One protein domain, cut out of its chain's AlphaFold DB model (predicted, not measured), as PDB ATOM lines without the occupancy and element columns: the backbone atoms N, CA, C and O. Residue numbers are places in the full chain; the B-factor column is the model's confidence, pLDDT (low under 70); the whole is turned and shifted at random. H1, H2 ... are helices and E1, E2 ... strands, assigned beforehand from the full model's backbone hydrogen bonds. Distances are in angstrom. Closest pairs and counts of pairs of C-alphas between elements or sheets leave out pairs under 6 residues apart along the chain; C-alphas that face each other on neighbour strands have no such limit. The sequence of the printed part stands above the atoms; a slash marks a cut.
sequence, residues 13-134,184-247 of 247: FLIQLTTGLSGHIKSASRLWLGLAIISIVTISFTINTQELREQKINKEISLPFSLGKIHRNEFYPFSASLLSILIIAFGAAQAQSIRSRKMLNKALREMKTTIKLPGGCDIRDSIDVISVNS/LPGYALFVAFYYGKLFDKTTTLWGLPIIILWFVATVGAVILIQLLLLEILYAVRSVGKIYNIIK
ATOM      1  N   PHE A  13      -5.093  71.379 -17.273       86.00
ATOM      2  CA  PHE A  13      -6.193  70.503 -16.869       86.00
ATOM      3  C   PHE A  13      -6.812  69.736 -18.055       86.00
ATOM      4  O   PHE A  13      -7.234  68.591 -17.889       86.00
ATOM      5  N   LEU A  14      -6.850  70.313 -19.267       84.12
ATOM      6  CA  LEU A  14      -7.319  69.604 -20.464       84.12
ATOM      7  C   LEU A  14      -6.328  68.525 -20.888       84.12
ATOM      8  O   LEU A  14      -6.747  67.443 -21.301       84.12
ATOM      9  N   ILE A  15      -5.027  68.790 -20.763       85.19
ATOM     10  CA  ILE A  15      -3.975  67.808 -21.051       85.19
ATOM     11  C   ILE A  15      -4.106  66.620 -20.089       85.19
ATOM     12  O   ILE A  15      -4.097  65.464 -20.518       85.19
ATOM     13  N   GLN A  16      -4.326  66.883 -18.802       87.81
ATOM     14  CA  GLN A  16      -4.536  65.833 -17.804       87.81
ATOM     15  C   GLN A  16      -5.817  65.025 -18.075       87.81
ATOM     16  O   GLN A  16      -5.781  63.792 -18.078       87.81
ATOM     17  N   LEU A  17      -6.940  65.686 -18.386       85.81
ATOM     18  CA  LEU A  17      -8.211  65.014 -18.695       85.81
ATOM     19  C   LEU A  17      -8.137  64.161 -19.968       85.81
ATOM     20  O   LEU A  17      -8.638  63.033 -19.991       85.81
ATOM     21  N   THR A  18      -7.504  64.672 -21.026       85.44
ATOM     22  CA  THR A  18      -7.318  63.935 -22.286       85.44
ATOM     23  C   THR A  18      -6.371  62.749 -22.111       85.44
ATOM     24  O   THR A  18      -6.648  61.663 -22.627       85.44
ATOM     25  N   THR A  19      -5.311  62.905 -21.314       87.25
ATOM     26  CA  THR A  19      -4.391  61.812 -20.959       87.25
ATOM     27  C   THR A  19      -5.106  60.726 -20.155       87.25
ATOM     28  O   THR A  19      -4.994  59.544 -20.491       87.25
ATOM     29  N   GLY A  20      -5.910  61.107 -19.156       86.19
ATOM     30  CA  GLY A  20      -6.727  60.175 -18.377       86.19
ATOM     31  C   GLY A  20      -7.728  59.406 -19.245       86.19
ATOM     32  O   GLY A  20      -7.785  58.176 -19.194       86.19
ATOM     33  N   LEU A  21      -8.461  60.108 -20.118       86.38
ATOM     34  CA  LEU A  21      -9.376  59.489 -21.083       86.38
ATOM     35  C   LEU A  21      -8.648  58.491 -22.003       86.38
ATOM     36  O   LEU A  21      -9.101  57.357 -22.160       86.38
ATOM     37  N   SER A  22      -7.498  58.878 -22.562       86.75
ATOM     38  CA  SER A  22      -6.662  58.009 -23.401       86.75
ATOM     39  C   SER A  22      -6.202  56.753 -22.654       86.75
ATOM     40  O   SER A  22      -6.258  55.647 -23.199       86.75
ATOM     41  N   GLY A  23      -5.818  56.891 -21.380       88.50
ATOM     42  CA  GLY A  23      -5.460  55.771 -20.508       88.50
ATOM     43  C   GLY A  23      -6.606  54.770 -20.330       88.50
ATOM     44  O   GLY A  23      -6.413  53.569 -20.538       88.50
ATOM     45  N   HIS A  24      -7.813  55.253 -20.028       88.62
ATOM     46  CA  HIS A  24      -8.992  54.393 -19.884       88.62
ATOM     47  C   HIS A  24      -9.383  53.704 -21.199       88.62
ATOM     48  O   HIS A  24      -9.687  52.511 -21.187       88.62
ATOM     49  N   ILE A  25      -9.301  54.398 -22.340       86.31
ATOM     50  CA  ILE A  25      -9.567  53.810 -23.665       86.31
ATOM     51  C   ILE A  25      -8.552  52.707 -23.994       86.31
ATOM     52  O   ILE A  25      -8.935  51.627 -24.457       86.31
ATOM     53  N   LYS A  26      -7.257  52.939 -23.734       89.38
ATOM     54  CA  LYS A  26      -6.202  51.927 -23.927       89.38
ATOM     55  C   LYS A  26      -6.431  50.709 -23.035       89.38
ATOM     56  O   LYS A  26      -6.316  49.582 -23.509       89.38
ATOM     57  N   SER A  27      -6.782  50.931 -21.767       91.06
ATOM     58  CA  SER A  27      -7.115  49.861 -20.822       91.06
ATOM     59  C   SER A  27      -8.312  49.035 -21.309       91.06
ATOM     60  O   SER A  27      -8.193  47.817 -21.445       91.06
ATOM     61  N   ALA A  28      -9.414  49.688 -21.694       90.44
ATOM     62  CA  ALA A  28     -10.596  49.019 -22.234       90.44
ATOM     63  C   ALA A  28     -10.281  48.207 -23.503       90.44
ATOM     64  O   ALA A  28     -10.759  47.086 -23.645       90.44
ATOM     65  N   SER A  29      -9.434  48.733 -24.394       89.81
ATOM     66  CA  SER A  29      -9.025  48.041 -25.627       89.81
ATOM     67  C   SER A  29      -8.200  46.782 -25.340       89.81
ATOM     68  O   SER A  29      -8.425  45.748 -25.963       89.81
ATOM     69  N   ARG A  30      -7.277  46.837 -24.370       92.38
ATOM     70  CA  ARG A  30      -6.484  45.668 -23.947       92.38
ATOM     71  C   ARG A  30      -7.356  44.596 -23.297       92.38
ATOM     72  O   ARG A  30      -7.202  43.420 -23.609       92.38
ATOM     73  N   LEU A  31      -8.282  45.007 -22.427       94.25
ATOM     74  CA  LEU A  31      -9.226  44.100 -21.772       94.25
ATOM     75  C   LEU A  31     -10.152  43.432 -22.788       94.25
ATOM     76  O   LEU A  31     -10.338  42.222 -22.732       94.25
ATOM     77  N   TRP A  32     -10.666  44.198 -23.751       93.50
ATOM     78  CA  TRP A  32     -11.456  43.656 -24.851       93.50
ATOM     79  C   TRP A  32     -10.665  42.659 -25.702       93.50
ATOM     80  O   TRP A  32     -11.193  41.610 -26.047       93.50
ATOM     81  N   LEU A  33      -9.398  42.943 -26.012       93.12
ATOM     82  CA  LEU A  33      -8.570  42.036 -26.805       93.12
ATOM     83  C   LEU A  33      -8.333  40.709 -26.070       93.12
ATOM     84  O   LEU A  33      -8.502  39.646 -26.661       93.12
ATOM     85  N   GLY A  34      -8.021  40.755 -24.770       94.56
ATOM     86  CA  GLY A  34      -7.905  39.544 -23.950       94.56
ATOM     87  C   GLY A  34      -9.216  38.754 -23.892       94.56
ATOM     88  O   GLY A  34      -9.234  37.542 -24.100       94.56
ATOM     89  N   LEU A  35     -10.327  39.461 -23.692       95.06
ATOM     90  CA  LEU A  35     -11.674  38.905 -23.695       95.06
ATOM     91  C   LEU A  35     -12.023  38.242 -25.038       95.06
ATOM     92  O   LEU A  35     -12.541  37.128 -25.038       95.06
ATOM     93  N   ALA A  36     -11.693  38.869 -26.167       94.12
ATOM     94  CA  ALA A  36     -11.909  38.320 -27.503       94.12
ATOM     95  C   ALA A  36     -11.090  37.042 -27.729       94.12
ATOM     96  O   ALA A  36     -11.648  36.038 -28.166       94.12
ATOM     97  N   ILE A  37      -9.801  37.042 -27.367       94.31
ATOM     98  CA  ILE A  37      -8.933  35.861 -27.488       94.31
ATOM     99  C   ILE A  37      -9.506  34.695 -26.685       94.31
ATOM    100  O   ILE A  37      -9.711  33.615 -27.231       94.31
ATOM    101  N   ILE A  38      -9.811  34.908 -25.403       94.50
ATOM    102  CA  ILE A  38     -10.318  33.837 -24.535       94.50
ATOM    103  C   ILE A  38     -11.689  33.358 -25.010       94.50
ATOM    104  O   ILE A  38     -11.967  32.159 -24.970       94.50
ATOM    105  N   SER A  39     -12.526  34.266 -25.511       95.31
ATOM    106  CA  SER A  39     -13.829  33.912 -26.071       95.31
ATOM    107  C   SER A  39     -13.688  33.017 -27.300       95.31
ATOM    108  O   SER A  39     -14.309  31.957 -27.349       95.31
ATOM    109  N   ILE A  40     -12.825  33.394 -28.249       93.75
ATOM    110  CA  ILE A  40     -12.532  32.596 -29.447       93.75
ATOM    111  C   ILE A  40     -12.001  31.225 -29.037       93.75
ATOM    112  O   ILE A  40     -12.561  30.218 -29.450       93.75
ATOM    113  N   VAL A  41     -10.995  31.168 -28.163       91.62
ATOM    114  CA  VAL A  41     -10.399  29.908 -27.696       91.62
ATOM    115  C   VAL A  41     -11.449  29.001 -27.037       91.62
ATOM    116  O   VAL A  41     -11.527  27.811 -27.341       91.62
ATOM    117  N   THR A  42     -12.308  29.560 -26.182       92.06
ATOM    118  CA  THR A  42     -13.380  28.815 -25.498       92.06
ATOM    119  C   THR A  42     -14.403  28.240 -26.484       92.06
ATOM    120  O   THR A  42     -14.843  27.094 -26.342       92.06
ATOM    121  N   ILE A  43     -14.776  29.018 -27.504       92.00
ATOM    122  CA  ILE A  43     -15.729  28.598 -28.537       92.00
ATOM    123  C   ILE A  43     -15.090  27.574 -29.484       92.00
ATOM    124  O   ILE A  43     -15.676  26.520 -29.719       92.00
ATOM    125  N   SER A  44     -13.880  27.825 -29.986       87.50
ATOM    126  CA  SER A  44     -13.180  26.942 -30.926       87.50
ATOM    127  C   SER A  44     -12.968  25.544 -30.355       87.50
ATOM    128  O   SER A  44     -13.227  24.556 -31.039       87.50
ATOM    129  N   PHE A  45     -12.593  25.428 -29.076       83.25
ATOM    130  CA  PHE A  45     -12.454  24.107 -28.458       83.25
ATOM    131  C   PHE A  45     -13.771  23.371 -28.298       83.25
ATOM    132  O   PHE A  45     -13.791  22.144 -28.306       83.25
ATOM    133  N   THR A  46     -14.880  24.091 -28.216       77.00
ATOM    134  CA  THR A  46     -16.200  23.469 -28.166       77.00
ATOM    135  C   THR A  46     -16.556  22.785 -29.477       77.00
ATOM    136  O   THR A  46     -17.039  21.654 -29.435       77.00
ATOM    137  N   ILE A  47     -16.265  23.432 -30.608       70.62
ATOM    138  CA  ILE A  47     -16.499  22.884 -31.952       70.62
ATOM    139  C   ILE A  47     -15.702  21.584 -32.121       70.62
ATOM    140  O   ILE A  47     -16.286  20.533 -32.372       70.62
ATOM    141  N   ASN A  48     -14.404  21.613 -31.806       65.62
ATOM    142  CA  ASN A  48     -13.552  20.419 -31.873       65.62
ATOM    143  C   ASN A  48     -14.005  19.312 -30.901       65.62
ATOM    144  O   ASN A  48     -13.863  18.124 -31.177       65.62
ATOM    145  N   THR A  49     -14.578  19.675 -29.747       60.94
ATOM    146  CA  THR A  49     -15.070  18.682 -28.779       60.94
ATOM    147  C   THR A  49     -16.386  18.029 -29.223       60.94
ATOM    148  O   THR A  49     -16.690  16.936 -28.746       60.94
ATOM    149  N   GLN A  50     -17.191  18.658 -30.090       60.78
ATOM    150  CA  GLN A  50     -18.374  18.008 -30.676       60.78
ATOM    151  C   GLN A  50     -17.966  16.895 -31.643       60.78
ATOM    152  O   GLN A  50     -18.482  15.789 -31.510       60.78
ATOM    153  N   GLU A  51     -16.977  17.146 -32.500       59.31
ATOM    154  CA  GLU A  51     -16.418  16.141 -33.416       59.31
ATOM    155  C   GLU A  51     -15.801  14.956 -32.651       59.31
ATOM    156  O   GLU A  51     -16.048  13.792 -32.961       59.31
ATOM    157  N   LEU A  52     -15.086  15.227 -31.552       58.12
ATOM    158  CA  LEU A  52     -14.529  14.175 -30.686       58.12
ATOM    159  C   LEU A  52     -15.601  13.402 -29.895       58.12
ATOM    160  O   LEU A  52     -15.384  12.252 -29.504       58.12
ATOM    161  N   ARG A  53     -16.775  14.005 -29.651       54.00
ATOM    162  CA  ARG A  53     -17.893  13.353 -28.947       54.00
ATOM    163  C   ARG A  53     -18.495  12.219 -29.770       54.00
ATOM    164  O   ARG A  53     -18.905  11.222 -29.179       54.00
ATOM    165  N   GLU A  54     -18.503  12.358 -31.094       57.69
ATOM    166  CA  GLU A  54     -18.901  11.293 -32.020       57.69
ATOM    167  C   GLU A  54     -17.916  10.117 -31.984       57.69
ATOM    168  O   GLU A  54     -18.306   8.974 -32.208       57.69
ATOM    169  N   GLN A  55     -16.665  10.365 -31.582       54.41
ATOM    170  CA  GLN A  55     -15.615   9.350 -31.535       54.41
ATOM    171  C   GLN A  55     -15.381   8.711 -30.155       54.41
ATOM    172  O   GLN A  55     -14.536   7.831 -30.057       54.41
ATOM    173  N   LYS A  56     -16.114   9.067 -29.082       57.22
ATOM    174  CA  LYS A  56     -15.970   8.498 -27.706       57.22
ATOM    175  C   LYS A  56     -14.547   8.535 -27.103       57.22
ATOM    176  O   LYS A  56     -14.343   8.026 -26.000       57.22
ATOM    177  N   ILE A  57     -13.578   9.155 -27.770       53.09
ATOM    178  CA  ILE A  57     -12.161   9.102 -27.421       53.09
ATOM    179  C   ILE A  57     -11.756  10.475 -26.867       53.09
ATOM    180  O   ILE A  57     -11.660  11.463 -27.583       53.09
ATOM    181  N   ASN A  58     -11.503  10.486 -25.556       55.16
ATOM    182  CA  ASN A  58     -10.857  11.522 -24.740       55.16
ATOM    183  C   ASN A  58     -11.707  12.695 -24.203       55.16
ATOM    184  O   ASN A  58     -12.321  13.483 -24.915       55.16
ATOM    185  N   LYS A  59     -11.658  12.845 -22.867       71.06
ATOM    186  CA  LYS A  59     -12.183  13.980 -22.074       71.06
ATOM    187  C   LYS A  59     -11.205  15.168 -22.024       71.06
ATOM    188  O   LYS A  59     -11.361  16.060 -21.185       71.06
ATOM    189  N   GLU A  60     -10.172  15.146 -22.853       78.31
ATOM    190  CA  GLU A  60      -9.059  16.092 -22.837       78.31
ATOM    191  C   GLU A  60      -9.144  17.034 -24.033       78.31
ATOM    192  O   GLU A  60      -9.442  16.615 -25.147       78.31
ATOM    193  N   ILE A  61      -8.875  18.309 -23.780       79.50
ATOM    194  CA  ILE A  61      -8.798  19.371 -24.775       79.50
ATOM    195  C   ILE A  61      -7.314  19.644 -25.012       79.50
ATOM    196  O   ILE A  61      -6.585  19.947 -24.066       79.50
ATOM    197  N   SER A  62      -6.852  19.543 -26.258       81.56
ATOM    198  CA  SER A  62      -5.517  20.002 -26.641       81.56
ATOM    199  C   SER A  62      -5.496  21.527 -26.694       81.56
ATOM    200  O   SER A  62      -6.261  22.137 -27.433       81.56
ATOM    201  N   LEU A  63      -4.626  22.149 -25.902       79.50
ATOM    202  CA  LEU A  63      -4.441  23.597 -25.893       79.50
ATOM    203  C   LEU A  63      -3.785  24.071 -27.201       79.50
ATOM    204  O   LEU A  63      -3.100  23.289 -27.871       79.50
ATOM    205  N   PRO A  64      -3.977  25.346 -27.593       78.31
ATOM    206  CA  PRO A  64      -3.405  25.838 -28.833       78.31
ATOM    207  C   PRO A  64      -1.881  25.919 -28.686       78.31
ATOM    208  O   PRO A  64      -1.359  25.973 -27.573       78.31
ATOM    209  N   PHE A  65      -1.162  25.923 -29.809       79.31
ATOM    210  CA  PHE A  65       0.308  26.012 -29.830       79.31
ATOM    211  C   PHE A  65       1.023  24.871 -29.089       79.31
ATOM    212  O   PHE A  65       2.114  25.064 -28.560       79.31
ATOM    213  N   SER A  66       0.407  23.686 -29.035       76.81
ATOM    214  CA  SER A  66       0.975  22.505 -28.372       76.81
ATOM    215  C   SER A  66       1.317  22.731 -26.893       76.81
ATOM    216  O   SER A  66       2.173  22.043 -26.346       76.81
ATOM    217  N   LEU A  67       0.612  23.648 -26.218       81.38
ATOM    218  CA  LEU A  67       0.792  23.971 -24.793       81.38
ATOM    219  C   LEU A  67       0.370  22.838 -23.834       81.38
ATOM    220  O   LEU A  67       0.358  23.023 -22.620       81.38
ATOM    221  N   GLY A  68       0.017  21.666 -24.365       85.06
ATOM    222  CA  GLY A  68      -0.372  20.482 -23.609       85.06
ATOM    223  C   GLY A  68      -1.844  20.119 -23.776       85.06
ATOM    224  O   GLY A  68      -2.542  20.608 -24.667       85.06
ATOM    225  N   LYS A  69      -2.311  19.213 -22.917       86.06
ATOM    226  CA  LYS A  69      -3.705  18.770 -22.845       86.06
ATOM    227  C   LYS A  69      -4.252  19.103 -21.467       86.06
ATOM    228  O   LYS A  69      -3.554  18.931 -20.474       86.06
ATOM    229  N   ILE A  70      -5.492  19.569 -21.416       87.12
ATOM    230  CA  ILE A  70      -6.190  19.872 -20.167       87.12
ATOM    231  C   ILE A  70      -7.516  19.126 -20.124       87.12
ATOM    232  O   ILE A  70      -8.186  18.951 -21.146       87.12
ATOM    233  N   HIS A  71      -7.933  18.682 -18.943       85.06
ATOM    234  CA  HIS A  71      -9.236  18.055 -18.812       85.06
ATOM    235  C   HIS A  71     -10.354  19.067 -19.069       85.06
ATOM    236  O   HIS A  71     -10.362  20.191 -18.565       85.06
ATOM    237  N   ARG A  72     -11.375  18.632 -19.812       80.94
ATOM    238  CA  ARG A  72     -12.568  19.433 -20.108       80.94
ATOM    239  C   ARG A  72     -13.218  20.013 -18.853       80.94
ATOM    240  O   ARG A  72     -13.667  21.157 -18.840       80.94
ATOM    241  N   ASN A  73     -13.267  19.192 -17.807       81.12
ATOM    242  CA  ASN A  73     -13.863  19.534 -16.521       81.12
ATOM    243  C   ASN A  73     -13.126  20.661 -15.800       81.12
ATOM    244  O   ASN A  73     -13.691  21.207 -14.856       81.12
ATOM    245  N   GLU A  74     -11.909  20.976 -16.235       85.06
ATOM    246  CA  GLU A  74     -11.043  21.979 -15.639       85.06
ATOM    247  C   GLU A  74     -10.994  23.255 -16.472       85.06
ATOM    248  O   GLU A  74     -11.161  24.359 -15.951       85.06
ATOM    249  N   PHE A  75     -10.870  23.084 -17.787       88.75
ATOM    250  CA  PHE A  75     -10.806  24.177 -18.745       88.75
ATOM    251  C   PHE A  75     -12.034  25.091 -18.691       88.75
ATOM    252  O   PHE A  75     -11.897  26.298 -18.531       88.75
ATOM    253  N   TYR A  76     -13.245  24.541 -18.807       88.69
ATOM    254  CA  TYR A  76     -14.448  25.371 -18.914       88.69
ATOM    255  C   TYR A  76     -14.772  26.172 -17.638       88.69
ATOM    256  O   TYR A  76     -15.079  27.357 -17.767       88.69
ATOM    257  N   PRO A  77     -14.657  25.615 -16.412       87.25
ATOM    258  CA  PRO A  77     -14.779  26.413 -15.189       87.25
ATOM    259  C   PRO A  77     -13.734  27.528 -15.075       87.25
ATOM    260  O   PRO A  77     -14.057  28.639 -14.644       87.25
ATOM    261  N   PHE A  78     -12.493  27.249 -15.481       88.94
ATOM    262  CA  PHE A  78     -11.435  28.252 -15.517       88.94
ATOM    263  C   PHE A  78     -11.761  29.369 -16.517       88.94
ATOM    264  O   PHE A  78     -11.781  30.542 -16.143       88.94
ATOM    265  N   SER A  79     -12.113  29.012 -17.755       92.25
ATOM    266  CA  SER A  79     -12.499  29.962 -18.802       92.25
ATOM    267  C   SER A  79     -13.716  30.794 -18.399       92.25
ATOM    268  O   SER A  79     -13.706  32.003 -18.606       92.25
ATOM    269  N   ALA A  80     -14.730  30.200 -17.756       91.50
ATOM    270  CA  ALA A  80     -15.887  30.928 -17.230       91.50
ATOM    271  C   ALA A  80     -15.481  31.985 -16.189       91.50
ATOM    272  O   ALA A  80     -15.932  33.130 -16.255       91.50
ATOM    273  N   SER A  81     -14.601  31.616 -15.252       90.31
ATOM    274  CA  SER A  81     -14.092  32.525 -14.216       90.31
ATOM    275  C   SER A  81     -13.332  33.694 -14.843       90.31
ATOM    276  O   SER A  81     -13.614  34.860 -14.561       90.31
ATOM    277  N   LEU A  82     -12.404  33.378 -15.747       93.38
ATOM    278  CA  LEU A  82     -11.553  34.355 -16.411       93.38
ATOM    279  C   LEU A  82     -12.361  35.302 -17.310       93.38
ATOM    280  O   LEU A  82     -12.171  36.517 -17.240       93.38
ATOM    281  N   LEU A  83     -13.303  34.772 -18.100       95.06
ATOM    282  CA  LEU A  83     -14.228  35.571 -18.909       95.06
ATOM    283  C   LEU A  83     -15.041  36.522 -18.034       95.06
ATOM    284  O   LEU A  83     -15.119  37.705 -18.346       95.06
ATOM    285  N   SER A  84     -15.599  36.039 -16.923       94.50
ATOM    286  CA  SER A  84     -16.430  36.871 -16.046       94.50
ATOM    287  C   SER A  84     -15.634  38.036 -15.446       94.50
ATOM    288  O   SER A  84     -16.088  39.180 -15.488       94.50
ATOM    289  N   ILE A  85     -14.412  37.778 -14.966       94.69
ATOM    290  CA  ILE A  85     -13.511  38.821 -14.444       94.69
ATOM    291  C   ILE A  85     -13.169  39.840 -15.538       94.69
ATOM    292  O   ILE A  85     -13.238  41.048 -15.301       94.69
ATOM    293  N   LEU A  86     -12.836  39.376 -16.745       95.94
ATOM    294  CA  LEU A  86     -12.502  40.256 -17.865       95.94
ATOM    295  C   LEU A  86     -13.692  41.095 -18.329       95.94
ATOM    296  O   LEU A  86     -13.503  42.270 -18.629       95.94
ATOM    297  N   ILE A  87     -14.904  40.535 -18.346       95.62
ATOM    298  CA  ILE A  87     -16.134  41.272 -18.658       95.62
ATOM    299  C   ILE A  87     -16.345  42.401 -17.645       95.62
ATOM    300  O   ILE A  87     -16.598  43.541 -18.039       95.62
ATOM    301  N   ILE A  88     -16.214  42.103 -16.349       95.56
ATOM    302  CA  ILE A  88     -16.384  43.096 -15.280       95.56
ATOM    303  C   ILE A  88     -15.329  44.197 -15.410       95.56
ATOM    304  O   ILE A  88     -15.671  45.381 -15.413       95.56
ATOM    305  N   ALA A  89     -14.059  43.823 -15.573       95.44
ATOM    306  CA  ALA A  89     -12.966  44.774 -15.751       95.44
ATOM    307  C   ALA A  89     -13.169  45.639 -17.005       95.44
ATOM    308  O   ALA A  89     -12.989  46.857 -16.956       95.44
ATOM    309  N   PHE A  90     -13.584  45.031 -18.120       93.88
ATOM    310  CA  PHE A  90     -13.899  45.734 -19.361       93.88
ATOM    311  C   PHE A  90     -15.038  46.734 -19.160       93.88
ATOM    312  O   PHE A  90     -14.906  47.896 -19.545       93.88
ATOM    313  N   GLY A  91     -16.127  46.324 -18.509       92.19
ATOM    314  CA  GLY A  91     -17.247  47.211 -18.213       92.19
ATOM    315  C   GLY A  91     -16.875  48.360 -17.286       92.19
ATOM    316  O   GLY A  91     -17.261  49.500 -17.548       92.19
ATOM    317  N   ALA A  92     -16.052  48.105 -16.269       93.50
ATOM    318  CA  ALA A  92     -15.514  49.149 -15.404       93.50
ATOM    319  C   ALA A  92     -14.651  50.148 -16.196       93.50
ATOM    320  O   ALA A  92     -14.858  51.358 -16.093       93.50
ATOM    321  N   ALA A  93     -13.736  49.664 -17.044       91.56
ATOM    322  CA  ALA A  93     -12.900  50.518 -17.889       91.56
ATOM    323  C   ALA A  93     -13.738  51.357 -18.872       91.56
ATOM    324  O   ALA A  93     -13.482  52.551 -19.046       91.56
ATOM    325  N   GLN A  94     -14.785  50.769 -19.458       88.75
ATOM    326  CA  GLN A  94     -15.726  51.477 -20.327       88.75
ATOM    327  C   GLN A  94     -16.522  52.549 -19.577       88.75
ATOM    328  O   GLN A  94     -16.660  53.671 -20.066       88.75
ATOM    329  N   ALA A  95     -17.006  52.247 -18.370       88.38
ATOM    330  CA  ALA A  95     -17.707  53.215 -17.536       88.38
ATOM    331  C   ALA A  95     -16.810  54.414 -17.183       88.38
ATOM    332  O   ALA A  95     -17.256  55.562 -17.284       88.38
ATOM    333  N   GLN A  96     -15.538  54.168 -16.847       89.81
ATOM    334  CA  GLN A  96     -14.572  55.239 -16.586       89.81
ATOM    335  C   GLN A  96     -14.266  56.058 -17.845       89.81
ATOM    336  O   GLN A  96     -14.279  57.283 -17.777       89.81
ATOM    337  N   SER A  97     -14.102  55.420 -19.011       87.19
ATOM    338  CA  SER A  97     -13.958  56.125 -20.297       87.19
ATOM    339  C   SER A  97     -15.138  57.073 -20.559       87.19
ATOM    340  O   SER A  97     -14.956  58.264 -20.829       87.19
ATOM    341  N   ILE A  98     -16.374  56.585 -20.384       83.81
ATOM    342  CA  ILE A  98     -17.593  57.385 -20.568       83.81
ATOM    343  C   ILE A  98     -17.650  58.550 -19.572       83.81
ATOM    344  O   ILE A  98     -18.039  59.660 -19.950       83.81
ATOM    345  N   ARG A  99     -17.285  58.318 -18.305       86.25
ATOM    346  CA  ARG A  99     -17.251  59.356 -17.267       86.25
ATOM    347  C   ARG A  99     -16.227  60.438 -17.601       86.25
ATOM    348  O   ARG A  99     -16.596  61.612 -17.623       86.25
ATOM    349  N   SER A 100     -14.990  60.055 -17.907       87.44
ATOM    350  CA  SER A 100     -13.908  60.988 -18.243       87.44
ATOM    351  C   SER A 100     -14.244  61.808 -19.484       87.44
ATOM    352  O   SER A 100     -14.035  63.017 -19.498       87.44
ATOM    353  N   ARG A 101     -14.899  61.199 -20.478       83.69
ATOM    354  CA  ARG A 101     -15.444  61.926 -21.629       83.69
ATOM    355  C   ARG A 101     -16.490  62.963 -21.236       83.69
ATOM    356  O   ARG A 101     -16.442  64.088 -21.718       83.69
ATOM    357  N   LYS A 102     -17.458  62.603 -20.388       84.31
ATOM    358  CA  LYS A 102     -18.481  63.559 -19.933       84.31
ATOM    359  C   LYS A 102     -17.846  64.738 -19.194       84.31
ATOM    360  O   LYS A 102     -18.275  65.867 -19.402       84.31
ATOM    361  N   MET A 103     -16.831  64.478 -18.369       86.69
ATOM    362  CA  MET A 103     -16.070  65.519 -17.672       86.69
ATOM    363  C   MET A 103     -15.312  66.418 -18.651       86.69
ATOM    364  O   MET A 103     -15.429  67.636 -18.556       86.69
ATOM    365  N   LEU A 104     -14.624  65.833 -19.634       86.56
ATOM    366  CA  LEU A 104     -13.920  66.576 -20.678       86.56
ATOM    367  C   LEU A 104     -14.880  67.459 -21.489       86.56
ATOM    368  O   LEU A 104     -14.640  68.652 -21.640       86.56
ATOM    369  N   ASN A 105     -16.012  66.908 -21.936       83.19
ATOM    370  CA  ASN A 105     -17.012  67.658 -22.698       83.19
ATOM    371  C   ASN A 105     -17.676  68.758 -21.860       83.19
ATOM    372  O   ASN A 105     -18.010  69.812 -22.397       83.19
ATOM    373  N   LYS A 106     -17.869  68.541 -20.553       85.75
ATOM    374  CA  LYS A 106     -18.352  69.582 -19.637       85.75
ATOM    375  C   LYS A 106     -17.332  70.716 -19.523       85.75
ATOM    376  O   LYS A 106     -17.696  71.863 -19.753       85.75
ATOM    377  N   ALA A 107     -16.066  70.388 -19.276       86.75
ATOM    378  CA  ALA A 107     -14.994  71.374 -19.182       86.75
ATOM    379  C   ALA A 107     -14.849  72.189 -20.482       86.75
ATOM    380  O   ALA A 107     -14.745  73.410 -20.446       86.75
ATOM    381  N   LEU A 108     -14.950  71.535 -21.645       83.94
ATOM    382  CA  LEU A 108     -14.933  72.194 -22.957       83.94
ATOM    383  C   LEU A 108     -16.085  73.178 -23.179       83.94
ATOM    384  O   LEU A 108     -15.890  74.219 -23.812       83.94
ATOM    385  N   ARG A 109     -17.282  72.843 -22.684       82.31
ATOM    386  CA  ARG A 109     -18.470  73.705 -22.775       82.31
ATOM    387  C   ARG A 109     -18.391  74.904 -21.841       82.31
ATOM    388  O   ARG A 109     -18.899  75.961 -22.188       82.31
ATOM    389  N   GLU A 110     -17.776  74.737 -20.675       85.88
ATOM    390  CA  GLU A 110     -17.615  75.805 -19.681       85.88
ATOM    391  C   GLU A 110     -16.505  76.798 -20.050       85.88
ATOM    392  O   GLU A 110     -16.532  77.945 -19.602       85.88
ATOM    393  N   MET A 111     -15.557  76.406 -20.908       81.69
ATOM    394  CA  MET A 111     -14.569  77.341 -21.443       81.69
ATOM    395  C   MET A 111     -15.249  78.432 -22.278       81.69
ATOM    396  O   MET A 111     -15.939  78.152 -23.252       81.69
ATOM    397  N   LYS A 112     -15.036  79.697 -21.909       73.88
ATOM    398  CA  LYS A 112     -15.570  80.854 -22.651       73.88
ATOM    399  C   LYS A 112     -14.777  81.158 -23.924       73.88
ATOM    400  O   LYS A 112     -15.298  81.808 -24.823       73.88
ATOM    401  N   THR A 113     -13.532  80.697 -24.000       75.25
ATOM    402  CA  THR A 113     -12.611  80.947 -25.108       75.25
ATOM    403  C   THR A 113     -12.569  79.770 -26.077       75.25
ATOM    404  O   THR A 113     -12.496  78.607 -25.678       75.25
ATOM    405  N   THR A 114     -12.606  80.081 -27.371       76.56
ATOM    406  CA  THR A 114     -12.385  79.104 -28.439       76.56
ATOM    407  C   THR A 114     -10.888  78.871 -28.594       76.56
ATOM    408  O   THR A 114     -10.162  79.779 -28.998       76.56
ATOM    409  N   ILE A 115     -10.420  77.663 -28.283       77.69
ATOM    410  CA  ILE A 115      -9.022  77.274 -28.489       77.69
ATOM    411  C   ILE A 115      -8.920  76.672 -29.888       77.69
ATOM    412  O   ILE A 115      -9.512  75.627 -30.162       77.69
ATOM    413  N   LYS A 116      -8.172  77.331 -30.775       76.88
ATOM    414  CA  LYS A 116      -7.912  76.825 -32.126       76.88
ATOM    415  C   LYS A 116      -6.622  76.013 -32.142       76.88
ATOM    416  O   LYS A 116      -5.574  76.485 -31.710       76.88
ATOM    417  N   LEU A 117      -6.710  74.793 -32.654       73.12
ATOM    418  CA  LEU A 117      -5.567  73.926 -32.922       73.12
ATOM    419  C   LEU A 117      -4.817  74.393 -34.185       73.12
ATOM    420  O   LEU A 117      -5.384  75.129 -35.005       73.12
ATOM    421  N   PRO A 118      -3.559  73.951 -34.387       70.06
ATOM    422  CA  PRO A 118      -2.848  74.159 -35.646       70.06
ATOM    423  C   PRO A 118      -3.711  73.697 -36.829       70.06
ATOM    424  O   PRO A 118      -4.213  72.574 -36.831       70.06
ATOM    425  N   GLY A 119      -3.932  74.577 -37.810       68.25
ATOM    426  CA  GLY A 119      -4.870  74.337 -38.917       68.25
ATOM    427  C   GLY A 119      -6.272  74.936 -38.728       68.25
ATOM    428  O   GLY A 119      -7.134  74.732 -39.576       68.25
ATOM    429  N   GLY A 120      -6.513  75.691 -37.651       72.38
ATOM    430  CA  GLY A 120      -7.730  76.492 -37.467       72.38
ATOM    431  C   GLY A 120      -8.956  75.718 -36.971       72.38
ATOM    432  O   GLY A 120     -10.020  76.317 -36.830       72.38
ATOM    433  N   CYS A 121      -8.806  74.423 -36.681       69.69
ATOM    434  CA  CYS A 121      -9.864  73.580 -36.127       69.69
ATOM    435  C   CYS A 121     -10.110  73.919 -34.648       69.69
ATOM    436  O   CYS A 121      -9.155  74.099 -33.888       69.69
ATOM    437  N   ASP A 122     -11.374  74.000 -34.229       76.75
ATOM    438  CA  ASP A 122     -11.721  74.145 -32.814       76.75
ATOM    439  C   ASP A 122     -11.328  72.859 -32.061       76.75
ATOM    440  O   ASP A 122     -11.586  71.734 -32.508       76.75
ATOM    441  N   ILE A 123     -10.698  73.012 -30.895       77.38
ATOM    442  CA  ILE A 123     -10.377  71.889 -30.010       77.38
ATOM    443  C   ILE A 123     -11.631  71.083 -29.641       77.38
ATOM    444  O   ILE A 123     -11.547  69.871 -29.441       77.38
ATOM    445  N   ARG A 124     -12.796  71.741 -29.580       77.81
ATOM    446  CA  ARG A 124     -14.092  71.113 -29.304       77.81
ATOM    447  C   ARG A 124     -14.467  70.114 -30.387       77.81
ATOM    448  O   ARG A 124     -14.799  68.982 -30.050       77.81
ATOM    449  N   ASP A 125     -14.320  70.494 -31.653       69.38
ATOM    450  CA  ASP A 125     -14.613  69.621 -32.794       69.38
ATOM    451  C   ASP A 125     -13.660  68.425 -32.818       69.38
ATOM    452  O   ASP A 125     -14.071  67.277 -32.995       69.38
ATOM    453  N   SER A 126     -12.376  68.677 -32.558       72.00
ATOM    454  CA  SER A 126     -11.361  67.623 -32.500       72.00
ATOM    455  C   SER A 126     -11.632  66.625 -31.372       72.00
ATOM    456  O   SER A 126     -11.545  65.410 -31.574       72.00
ATOM    457  N   ILE A 127     -12.002  67.111 -30.186       72.81
ATOM    458  CA  ILE A 127     -12.325  66.243 -29.054       72.81
ATOM    459  C   ILE A 127     -13.643  65.508 -29.288       72.81
ATOM    460  O   ILE A 127     -13.691  64.308 -29.027       72.81
ATOM    461  N   ASP A 128     -14.675  66.144 -29.838       66.56
ATOM    462  CA  ASP A 128     -15.933  65.463 -30.160       66.56
ATOM    463  C   ASP A 128     -15.700  64.299 -31.136       66.56
ATOM    464  O   ASP A 128     -16.201  63.194 -30.907       66.56
ATOM    465  N   VAL A 129     -14.834  64.490 -32.135       64.69
ATOM    466  CA  VAL A 129     -14.424  63.443 -33.080       64.69
ATOM    467  C   VAL A 129     -13.676  62.297 -32.379       64.69
ATOM    468  O   VAL A 129     -13.933  61.127 -32.675       64.69
ATOM    469  N   ILE A 130     -12.769  62.591 -31.443       66.00
ATOM    470  CA  ILE A 130     -11.921  61.588 -30.766       66.00
ATOM    471  C   ILE A 130     -12.641  60.899 -29.597       66.00
ATOM    472  O   ILE A 130     -12.323  59.760 -29.257       66.00
ATOM    473  N   SER A 131     -13.637  61.553 -29.004       59.12
ATOM    474  CA  SER A 131     -14.305  61.121 -27.775       59.12
ATOM    475  C   SER A 131     -15.198  59.882 -27.937       59.12
ATOM    476  O   SER A 131     -15.677  59.312 -26.954       59.12
ATOM    477  N   VAL A 132     -15.456  59.413 -29.156       60.47
ATOM    478  CA  VAL A 132     -16.203  58.167 -29.367       60.47
ATOM    479  C   VAL A 132     -15.298  56.970 -29.055       60.47
ATOM    480  O   VAL A 132     -14.201  56.868 -29.598       60.47
ATOM    481  N   ASN A 133     -15.773  56.058 -28.194       57.53
ATOM    482  CA  ASN A 133     -15.062  54.836 -27.805       57.53
ATOM    483  C   ASN A 133     -14.474  54.125 -29.035       57.53
ATOM    484  O   ASN A 133     -15.214  53.745 -29.943       57.53
ATOM    485  N   SER A 134     -13.152  53.928 -29.036       59.50
ATOM    486  CA  SER A 134     -12.374  53.407 -30.172       59.50
ATOM    487  C   SER A 134     -12.904  52.081 -30.721       59.50
ATOM    488  O   SER A 134     -12.948  51.894 -31.931       59.50
ATOM    489  N   LEU A 184     -20.226  37.778 -28.897       93.50
ATOM    490  CA  LEU A 184     -19.167  36.768 -28.860       93.50
ATOM    491  C   LEU A 184     -18.691  36.452 -27.424       93.50
ATOM    492  O   LEU A 184     -18.666  35.272 -27.070       93.50
ATOM    493  N   PRO A 185     -18.417  37.440 -26.550       94.00
ATOM    494  CA  PRO A 185     -18.080  37.176 -25.148       94.00
ATOM    495  C   PRO A 185     -19.236  36.586 -24.338       94.00
ATOM    496  O   PRO A 185     -19.021  35.686 -23.526       94.00
ATOM    497  N   GLY A 186     -20.468  37.052 -24.578       93.69
ATOM    498  CA  GLY A 186     -21.659  36.492 -23.936       93.69
ATOM    499  C   GLY A 186     -21.880  35.025 -24.317       93.69
ATOM    500  O   GLY A 186     -22.126  34.184 -23.454       93.69
ATOM    501  N   TYR A 187     -21.709  34.699 -25.599       94.44
ATOM    502  CA  TYR A 187     -21.802  33.332 -26.097       94.44
ATOM    503  C   TYR A 187     -20.676  32.447 -25.551       94.44
ATOM    504  O   TYR A 187     -20.943  31.333 -25.109       94.44
ATOM    505  N   ALA A 188     -19.435  32.939 -25.498       95.00
ATOM    506  CA  ALA A 188     -18.328  32.197 -24.900       95.00
ATOM    507  C   ALA A 188     -18.563  31.883 -23.414       95.00
ATOM    508  O   ALA A 188     -18.284  30.770 -22.968       95.00
ATOM    509  N   LEU A 189     -19.120  32.835 -22.657       93.69
ATOM    510  CA  LEU A 189     -19.485  32.624 -21.259       93.69
ATOM    511  C   LEU A 189     -20.591  31.568 -21.132       93.69
ATOM    512  O   LEU A 189     -20.456  30.641 -20.335       93.69
ATOM    513  N   PHE A 190     -21.632  31.637 -21.965       92.62
ATOM    514  CA  PHE A 190     -22.680  30.612 -22.019       92.62
ATOM    515  C   PHE A 190     -22.111  29.215 -22.317       92.62
ATOM    516  O   PHE A 190     -22.397  28.256 -21.596       92.62
ATOM    517  N   VAL A 191     -21.252  29.110 -23.333       91.69
ATOM    518  CA  VAL A 191     -20.551  27.876 -23.711       91.69
ATOM    519  C   VAL A 191     -19.743  27.326 -22.532       91.69
ATOM    520  O   VAL A 191     -19.824  26.132 -22.240       91.69
ATOM    521  N   ALA A 192     -19.011  28.181 -21.815       91.00
ATOM    522  CA  ALA A 192     -18.227  27.768 -20.657       91.00
ATOM    523  C   ALA A 192     -19.099  27.213 -19.517       91.00
ATOM    524  O   ALA A 192     -18.761  26.187 -18.923       91.00
ATOM    525  N   PHE A 193     -20.255  27.826 -19.254       88.38
ATOM    526  CA  PHE A 193     -21.210  27.336 -18.256       88.38
ATOM    527  C   PHE A 193     -21.838  26.000 -18.637       88.38
ATOM    528  O   PHE A 193     -21.844  25.058 -17.836       88.38
ATOM    529  N   TYR A 194     -22.318  25.903 -19.874       88.00
ATOM    530  CA  TYR A 194     -22.995  24.717 -20.376       88.00
ATOM    531  C   TYR A 194     -22.054  23.507 -20.422       88.00
ATOM    532  O   TYR A 194     -22.340  22.452 -19.854       88.00
ATOM    533  N   TYR A 195     -20.876  23.659 -21.030       84.31
ATOM    534  CA  TYR A 195     -19.942  22.546 -21.200       84.31
ATOM    535  C   TYR A 195     -19.068  22.265 -19.979       84.31
ATOM    536  O   TYR A 195     -18.565  21.146 -19.847       84.31
ATOM    537  N   GLY A 196     -18.935  23.224 -19.062       80.31
ATOM    538  CA  GLY A 196     -18.337  23.005 -17.745       80.31
ATOM    539  C   GLY A 196     -19.229  22.220 -16.778       80.31
ATOM    540  O   GLY A 196     -18.747  21.841 -15.705       80.31
ATOM    541  N   LYS A 197     -20.499  21.970 -17.152       81.00
ATOM    542  CA  LYS A 197     -21.547  21.392 -16.292       81.00
ATOM    543  C   LYS A 197     -21.621  22.096 -14.936       81.00
ATOM    544  O   LYS A 197     -21.736  21.463 -13.891       81.00
ATOM    545  N   LEU A 198     -21.492  23.422 -14.955       77.06
ATOM    546  CA  LEU A 198     -21.429  24.234 -13.737       77.06
ATOM    547  C   LEU A 198     -22.783  24.337 -13.015       77.06
ATOM    548  O   LEU A 198     -22.832  24.810 -11.886       77.06
ATOM    549  N   PHE A 199     -23.863  23.873 -13.644       74.50
ATOM    550  CA  PHE A 199     -25.191  23.767 -13.038       74.50
ATOM    551  C   PHE A 199     -25.299  22.611 -12.033       74.50
ATOM    552  O   PHE A 199     -26.003  22.742 -11.040       74.50
ATOM    553  N   ASP A 200     -24.565  21.515 -12.256       73.12
ATOM    554  CA  ASP A 200     -24.705  20.272 -11.479       73.12
ATOM    555  C   ASP A 200     -23.648  20.132 -10.367       73.12
ATOM    556  O   ASP A 200     -23.618  19.138  -9.641       73.12
ATOM    557  N   LYS A 201     -22.724  21.094 -10.254       71.56
ATOM    558  CA  LYS A 201     -21.590  21.042  -9.320       71.56
ATOM    559  C   LYS A 201     -21.851  21.909  -8.097       71.56
ATOM    560  O   LYS A 201     -22.266  23.049  -8.234       71.56
ATOM    561  N   THR A 202     -21.516  21.408  -6.911       69.00
ATOM    562  CA  THR A 202     -21.595  22.166  -5.648       69.00
ATOM    563  C   THR A 202     -20.338  23.003  -5.389       69.00
ATOM    564  O   THR A 202     -20.418  24.116  -4.864       69.00
ATOM    565  N   THR A 203     -19.173  22.514  -5.820       63.75
ATOM    566  CA  THR A 203     -17.872  23.176  -5.676       63.75
ATOM    567  C   THR A 203     -17.150  23.300  -7.015       63.75
ATOM    568  O   THR A 203     -17.302  22.492  -7.935       63.75
ATOM    569  N   THR A 204     -16.365  24.366  -7.141       67.62
ATOM    570  CA  THR A 204     -15.447  24.568  -8.265       67.62
ATOM    571  C   THR A 204     -14.137  23.802  -8.049       67.62
ATOM    572  O   THR A 204     -13.878  23.260  -6.976       67.62
ATOM    573  N   LEU A 205     -13.274  23.816  -9.067       63.38
ATOM    574  CA  LEU A 205     -11.915  23.258  -9.058       63.38
ATOM    575  C   LEU A 205     -11.045  23.682  -7.862       63.38
ATOM    576  O   LEU A 205     -10.170  22.935  -7.449       63.38
ATOM    577  N   TRP A 206     -11.290  24.875  -7.315       68.44
ATOM    578  CA  TRP A 206     -10.490  25.484  -6.247       68.44
ATOM    579  C   TRP A 206     -11.148  25.348  -4.868       68.44
ATOM    580  O   TRP A 206     -10.799  26.071  -3.941       68.44
ATOM    581  N   GLY A 207     -12.180  24.508  -4.748       71.31
ATOM    582  CA  GLY A 207     -12.995  24.411  -3.536       71.31
ATOM    583  C   GLY A 207     -13.901  25.623  -3.293       71.31
ATOM    584  O   GLY A 207     -14.648  25.632  -2.319       71.31
ATOM    585  N   LEU A 208     -13.895  26.633  -4.178       74.38
ATOM    586  CA  LEU A 208     -14.812  27.764  -4.065       74.38
ATOM    587  C   LEU A 208     -16.252  27.287  -4.302       74.38
ATOM    588  O   LEU A 208     -16.482  26.544  -5.268       74.38
ATOM    589  N   PRO A 209     -17.218  27.743  -3.485       81.88
ATOM    590  CA  PRO A 209     -18.630  27.498  -3.721       81.88
ATOM    591  C   PRO A 209     -19.022  27.932  -5.134       81.88
ATOM    592  O   PRO A 209     -18.729  29.058  -5.549       81.88
ATOM    593  N   ILE A 210     -19.729  27.063  -5.859       83.38
ATOM    594  CA  ILE A 210     -20.190  27.347  -7.227       83.38
ATOM    595  C   ILE A 210     -21.006  28.648  -7.307       83.38
ATOM    596  O   ILE A 210     -21.004  29.331  -8.329       83.38
ATOM    597  N   ILE A 211     -21.660  29.018  -6.200       84.12
ATOM    598  CA  ILE A 211     -22.506  30.204  -6.092       84.12
ATOM    599  C   ILE A 211     -21.725  31.501  -6.332       84.12
ATOM    600  O   ILE A 211     -22.267  32.442  -6.906       84.12
ATOM    601  N   ILE A 212     -20.437  31.538  -5.970       86.31
ATOM    602  CA  ILE A 212     -19.570  32.697  -6.220       86.31
ATOM    603  C   ILE A 212     -19.338  32.838  -7.724       86.31
ATOM    604  O   ILE A 212     -19.461  33.932  -8.269       86.31
ATOM    605  N   LEU A 213     -19.057  31.730  -8.414       85.50
ATOM    606  CA  LEU A 213     -18.861  31.740  -9.862       85.50
ATOM    607  C   LEU A 213     -20.140  32.176 -10.593       85.50
ATOM    608  O   LEU A 213     -20.076  33.002 -11.501       85.50
ATOM    609  N   TRP A 214     -21.295  31.675 -10.150       87.81
ATOM    610  CA  TRP A 214     -22.613  32.096 -10.630       87.81
ATOM    611  C   TRP A 214     -22.858  33.591 -10.447       87.81
ATOM    612  O   TRP A 214     -23.284  34.268 -11.386       87.81
ATOM    613  N   PHE A 215     -22.561  34.113  -9.257       90.75
ATOM    614  CA  PHE A 215     -22.704  35.529  -8.949       90.75
ATOM    615  C   PHE A 215     -21.837  36.391  -9.875       90.75
ATOM    616  O   PHE A 215     -22.357  37.277 -10.552       90.75
ATOM    617  N   VAL A 216     -20.536  36.095  -9.975       90.81
ATOM    618  CA  VAL A 216     -19.595  36.866 -10.805       90.81
ATOM    619  C   VAL A 216     -19.988  36.805 -12.287       90.81
ATOM    620  O   VAL A 216     -19.960  37.827 -12.973       90.81
ATOM    621  N   ALA A 217     -20.427  35.646 -12.779       89.00
ATOM    622  CA  ALA A 217     -20.888  35.497 -14.156       89.00
ATOM    623  C   ALA A 217     -22.185  36.263 -14.439       89.00
ATOM    624  O   ALA A 217     -22.311  36.890 -15.492       89.00
ATOM    625  N   THR A 218     -23.123  36.268 -13.491       91.31
ATOM    626  CA  THR A 218     -24.379  37.020 -13.610       91.31
ATOM    627  C   THR A 218     -24.106  38.520 -13.616       91.31
ATOM    628  O   THR A 218     -24.628  39.234 -14.471       91.31
ATOM    629  N   VAL A 219     -23.222  39.002 -12.735       93.62
ATOM    630  CA  VAL A 219     -22.757  40.398 -12.747       93.62
ATOM    631  C   VAL A 219     -22.121  40.742 -14.096       93.62
ATOM    632  O   VAL A 219     -22.460  41.766 -14.688       93.62
ATOM    633  N   GLY A 220     -21.257  39.873 -14.632       91.25
ATOM    634  CA  GLY A 220     -20.671  40.050 -15.961       91.25
ATOM    635  C   GLY A 220     -21.725  40.137 -17.074       91.25
ATOM    636  O   GLY A 220     -21.697  41.063 -17.886       91.25
ATOM    637  N   ALA A 221     -22.697  39.224 -17.093       91.69
ATOM    638  CA  ALA A 221     -23.776  39.221 -18.079       91.69
ATOM    639  C   ALA A 221     -24.625  40.504 -18.016       91.69
ATOM    640  O   ALA A 221     -24.893  41.118 -19.050       91.69
ATOM    641  N   VAL A 222     -24.981  40.955 -16.809       94.81
ATOM    642  CA  VAL A 222     -25.711  42.214 -16.597       94.81
ATOM    643  C   VAL A 222     -24.911  43.408 -17.123       94.81
ATOM    644  O   VAL A 222     -25.476  44.261 -17.806       94.81
ATOM    645  N   ILE A 223     -23.595  43.448 -16.884       93.06
ATOM    646  CA  ILE A 223     -22.712  44.498 -17.409       93.06
ATOM    647  C   ILE A 223     -22.708  44.506 -18.944       93.06
ATOM    648  O   ILE A 223     -22.831  45.578 -19.540       93.06
ATOM    649  N   LEU A 224     -22.611  43.345 -19.605       91.19
ATOM    650  CA  LEU A 224     -22.668  43.276 -21.073       91.19
ATOM    651  C   LEU A 224     -23.996  43.803 -21.617       91.19
ATOM    652  O   LEU A 224     -23.991  44.607 -22.551       91.19
ATOM    653  N   ILE A 225     -25.117  43.399 -21.014       92.50
ATOM    654  CA  ILE A 225     -26.454  43.877 -21.396       92.50
ATOM    655  C   ILE A 225     -26.541  45.394 -21.208       92.50
ATOM    656  O   ILE A 225     -26.987  46.104 -22.108       92.50
ATOM    657  N   GLN A 226     -26.069  45.912 -20.075       92.31
ATOM    658  CA  GLN A 226     -26.085  47.344 -19.790       92.31
ATOM    659  C   GLN A 226     -25.252  48.142 -20.805       92.31
ATOM    660  O   GLN A 226     -25.705  49.186 -21.281       92.31
ATOM    661  N   LEU A 227     -24.057  47.661 -21.164       88.62
ATOM    662  CA  LEU A 227     -23.213  48.298 -22.180       88.62
ATOM    663  C   LEU A 227     -23.870  48.266 -23.564       88.62
ATOM    664  O   LEU A 227     -23.860  49.282 -24.259       88.62
ATOM    665  N   LEU A 228     -24.473  47.136 -23.943       87.81
ATOM    666  CA  LEU A 228     -25.189  46.988 -25.209       87.81
ATOM    667  C   LEU A 228     -26.366  47.970 -25.297       87.81
ATOM    668  O   LEU A 228     -26.500  48.691 -26.285       87.81
ATOM    669  N   LEU A 229     -27.185  48.058 -24.244       89.06
ATOM    670  CA  LEU A 229     -28.299  49.005 -24.175       89.06
ATOM    671  C   LEU A 229     -27.817  50.457 -24.259       89.06
ATOM    672  O   LEU A 229     -28.428  51.268 -24.956       89.06
ATOM    673  N   LEU A 230     -26.710  50.795 -23.593       84.88
ATOM    674  CA  LEU A 230     -26.142  52.143 -23.633       84.88
ATOM    675  C   LEU A 230     -25.681  52.524 -25.048       84.88
ATOM    676  O   LEU A 230     -25.913  53.654 -25.480       84.88
ATOM    677  N   GLU A 231     -25.083  51.589 -25.785       80.44
ATOM    678  CA  GLU A 231     -24.699  51.791 -27.186       80.44
ATOM    679  C   GLU A 231     -25.910  51.910 -28.119       80.44
ATOM    680  O   GLU A 231     -25.922  52.794 -28.978       80.44
ATOM    681  N   ILE A 232     -26.950  51.088 -27.934       82.19
ATOM    682  CA  ILE A 232     -28.201  51.187 -28.704       82.19
ATOM    683  C   ILE A 232     -28.855  52.553 -28.465       82.19
ATOM    684  O   ILE A 232     -29.185  53.256 -29.421       82.19
ATOM    685  N   LEU A 233     -28.978  52.978 -27.205       82.19
ATOM    686  CA  LEU A 233     -29.528  54.289 -26.851       82.19
ATOM    687  C   LEU A 233     -28.707  55.436 -27.448       82.19
ATOM    688  O   LEU A 233     -29.276  56.429 -27.906       82.19
ATOM    689  N   TYR A 234     -27.378  55.315 -27.451       73.81
ATOM    690  CA  TYR A 234     -26.507  56.292 -28.097       73.81
ATOM    691  C   TYR A 234     -26.752  56.341 -29.609       73.81
ATOM    692  O   TYR A 234     -26.955  57.427 -30.147       73.81
ATOM    693  N   ALA A 235     -26.812  55.187 -30.279       72.19
ATOM    694  CA  ALA A 235     -27.074  55.101 -31.713       72.19
ATOM    695  C   ALA A 235     -28.425  55.735 -32.089       72.19
ATOM    696  O   ALA A 235     -28.472  56.571 -32.991       72.19
ATOM    697  N   VAL A 236     -29.496  55.426 -31.349       73.88
ATOM    698  CA  VAL A 236     -30.833  56.010 -31.566       73.88
ATOM    699  C   VAL A 236     -30.806  57.533 -31.401       73.88
ATOM    700  O   VAL A 236     -31.313  58.260 -32.255       73.88
ATOM    701  N   ARG A 237     -30.164  58.046 -30.342       70.25
ATOM    702  CA  ARG A 237     -30.040  59.499 -30.117       70.25
ATOM    703  C   ARG A 237     -29.213  60.190 -31.198       70.25
ATOM    704  O   ARG A 237     -29.533  61.317 -31.568       70.25
ATOM    705  N   SER A 238     -28.160  59.546 -31.697       63.91
ATOM    706  CA  SER A 238     -27.349  60.075 -32.794       63.91
ATOM    707  C   SER A 238     -28.151  60.175 -34.092       63.91
ATOM    708  O   SER A 238     -28.107  61.219 -34.736       63.91
ATOM    709  N   VAL A 239     -28.934  59.148 -34.436       63.88
ATOM    710  CA  VAL A 239     -29.812  59.170 -35.620       63.88
ATOM    711  C   VAL A 239     -30.877  60.265 -35.499       63.88
ATOM    712  O   VAL A 239     -31.055  61.038 -36.436       63.88
ATOM    713  N   GLY A 240     -31.521  60.403 -34.333       61.59
ATOM    714  CA  GLY A 240     -32.523  61.452 -34.103       61.59
ATOM    715  C   GLY A 240     -31.970  62.874 -34.257       61.59
ATOM    716  O   GLY A 240     -32.634  63.739 -34.823       61.59
ATOM    717  N   LYS A 241     -30.724  63.118 -33.827       58.12
ATOM    718  CA  LYS A 241     -30.053  64.410 -34.053       58.12
ATOM    719  C   LYS A 241     -29.783  64.677 -35.530       58.12
ATOM    720  O   LYS A 241     -30.001  65.795 -35.970       58.12
ATOM    721  N   ILE A 242     -29.327  63.672 -36.278       54.88
ATOM    722  CA  ILE A 242     -29.063  63.808 -37.718       54.88
ATOM    723  C   ILE A 242     -30.366  64.106 -38.468       54.88
ATOM    724  O   ILE A 242     -30.393  65.010 -39.295       54.88
ATOM    725  N   TYR A 243     -31.457  63.413 -38.136       48.78
ATOM    726  CA  TYR A 243     -32.765  63.663 -38.744       48.78
ATOM    727  C   TYR A 243     -33.260  65.099 -38.507       48.78
ATOM    728  O   TYR A 243     -33.694  65.756 -39.447       48.78
ATOM    729  N   ASN A 244     -33.117  65.621 -37.283       50.84
ATOM    730  CA  ASN A 244     -33.495  67.001 -36.954       50.84
ATOM    731  C   ASN A 244     -32.602  68.076 -37.598       50.84
ATOM    732  O   ASN A 244     -32.995  69.232 -37.602       50.84
ATOM    733  N   ILE A 245     -31.406  67.725 -38.082       49.66
ATOM    734  CA  ILE A 245     -30.517  68.643 -38.821       49.66
ATOM    735  C   ILE A 245     -30.862  68.655 -40.319       49.66
ATOM    736  O   ILE A 245     -30.598  69.634 -41.006       49.66
ATOM    737  N   ILE A 246     -31.412  67.551 -40.835       42.72
ATOM    738  CA  ILE A 246     -31.795  67.408 -42.248       42.72
ATOM    739  C   ILE A 246     -33.156  68.065 -42.538       42.72
ATOM    740  O   ILE A 246     -33.416  68.420 -43.686       42.72
ATOM    741  N   LYS A 247     -34.017  68.195 -41.524       41.34
ATOM    742  CA  LYS A 247     -35.317  68.866 -41.615       41.34
ATOM    743  C   LYS A 247     -35.181  70.368 -41.392       41.34
ATOM    744  O   LYS A 247     -35.874  71.106 -42.122       41.34
TER     745      LYS A 247
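AT A GLANCE: This is residues 13 to 134 and 184 to 247 of the 247 residues of an uncharacterized protein of Desulfosarcina ovata subsp. sediminis (UniProt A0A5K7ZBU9). Two long helices, H1 and H2, run side by side in opposite directions, joined at one end by the small strand hairpin E1 and E2, with short H4 packed on both near that end. A third long helix, H5, starts alongside H2 and splays away, so that residues 228 to 247 stick out; short H3 is near H2 at the far end. The 186 printed residues hold five named helices and two named strands, in the order H1, E1, E2, H2, H3, H4, H5; the sheet, E1 - E2, is antiparallel and the class is mostly helix. The whole is loose, with a radius of gyration of the C-alphas of 22.0 A, and elongated, spanning 71 by 38 by 33 A.

HOW THE PARTS SIT: Look first at E1, residues 60 to 62, and E2, residues 69 to 71, an antiparallel hairpin: N 61 and O 70 are within hydrogen-bond range at 2.8 A, as are N 70 and O 61 at 2.9 A. From there H2, residues 72 to 110, touches H1, residues 13 to 54, opposite ways at a shallow tilt of 24 degrees; their closest C-alphas, Ala 28 and Ala 93, are 5.1 A apart. H4, residues 184 to 195, touches H1 with residues 35 to 46 of H1 alone, at a steep tilt of 40 degrees, the same way; the closest C-alphas, Ser 39 and Ala 188, are 5.0 A apart. H4 also touches H2, closest at the C-alphas of Tyr 76 and Ala 192, 4.8 A. H5, residues 210 to 246, touches H2 with its residues 213 to 227 alone, at 37 degrees, only just steep; the closest C-alphas, Ser 84 and Ala 217, are 5.0 A apart. H4 and H5, a helical hairpin, only just touch, with 3 pairs of C-alphas within 8 A, the closest being Gly 186 and Ala 221, 6.8 A. H1, H2, H4 and H5 are an up and down bundle, each running against the one before it in the chain. H3, residues 123 to 130, is close to H2 but not clearly touching, with the C-alphas of Leu 108 and Arg 124 closest at 6.5 A. Every O i to N i+4 pair is within hydrogen-bond range in H3, H4 and H5; H1 has 37 of 38 and H2 34 of 35.

IN THESE COORDINATES: Find C-alpha 13 at (-6.193, 70.503, -16.869), where H1 begins its 62.4 A. H2 runs 56.6 A from C-alpha 72 at (-12.568, 19.433, -20.108). H5 runs 54.5 A to C-alpha 246 at (-31.795, 67.408, -42.248).

THE WHOLE: The C-alphas of Lys 56 and Thr 113 are the farthest apart, 72.6 A. Residues 135 to 183 are not printed, and C-alphas 134 and 184 are 18.0 A apart across this cut. The links H2 to H3 and H4 to H5 are long. Mean pLDDT of the printed part is 80.8; 36 residues are under 70, among them 48 to 58 and 238 to 247.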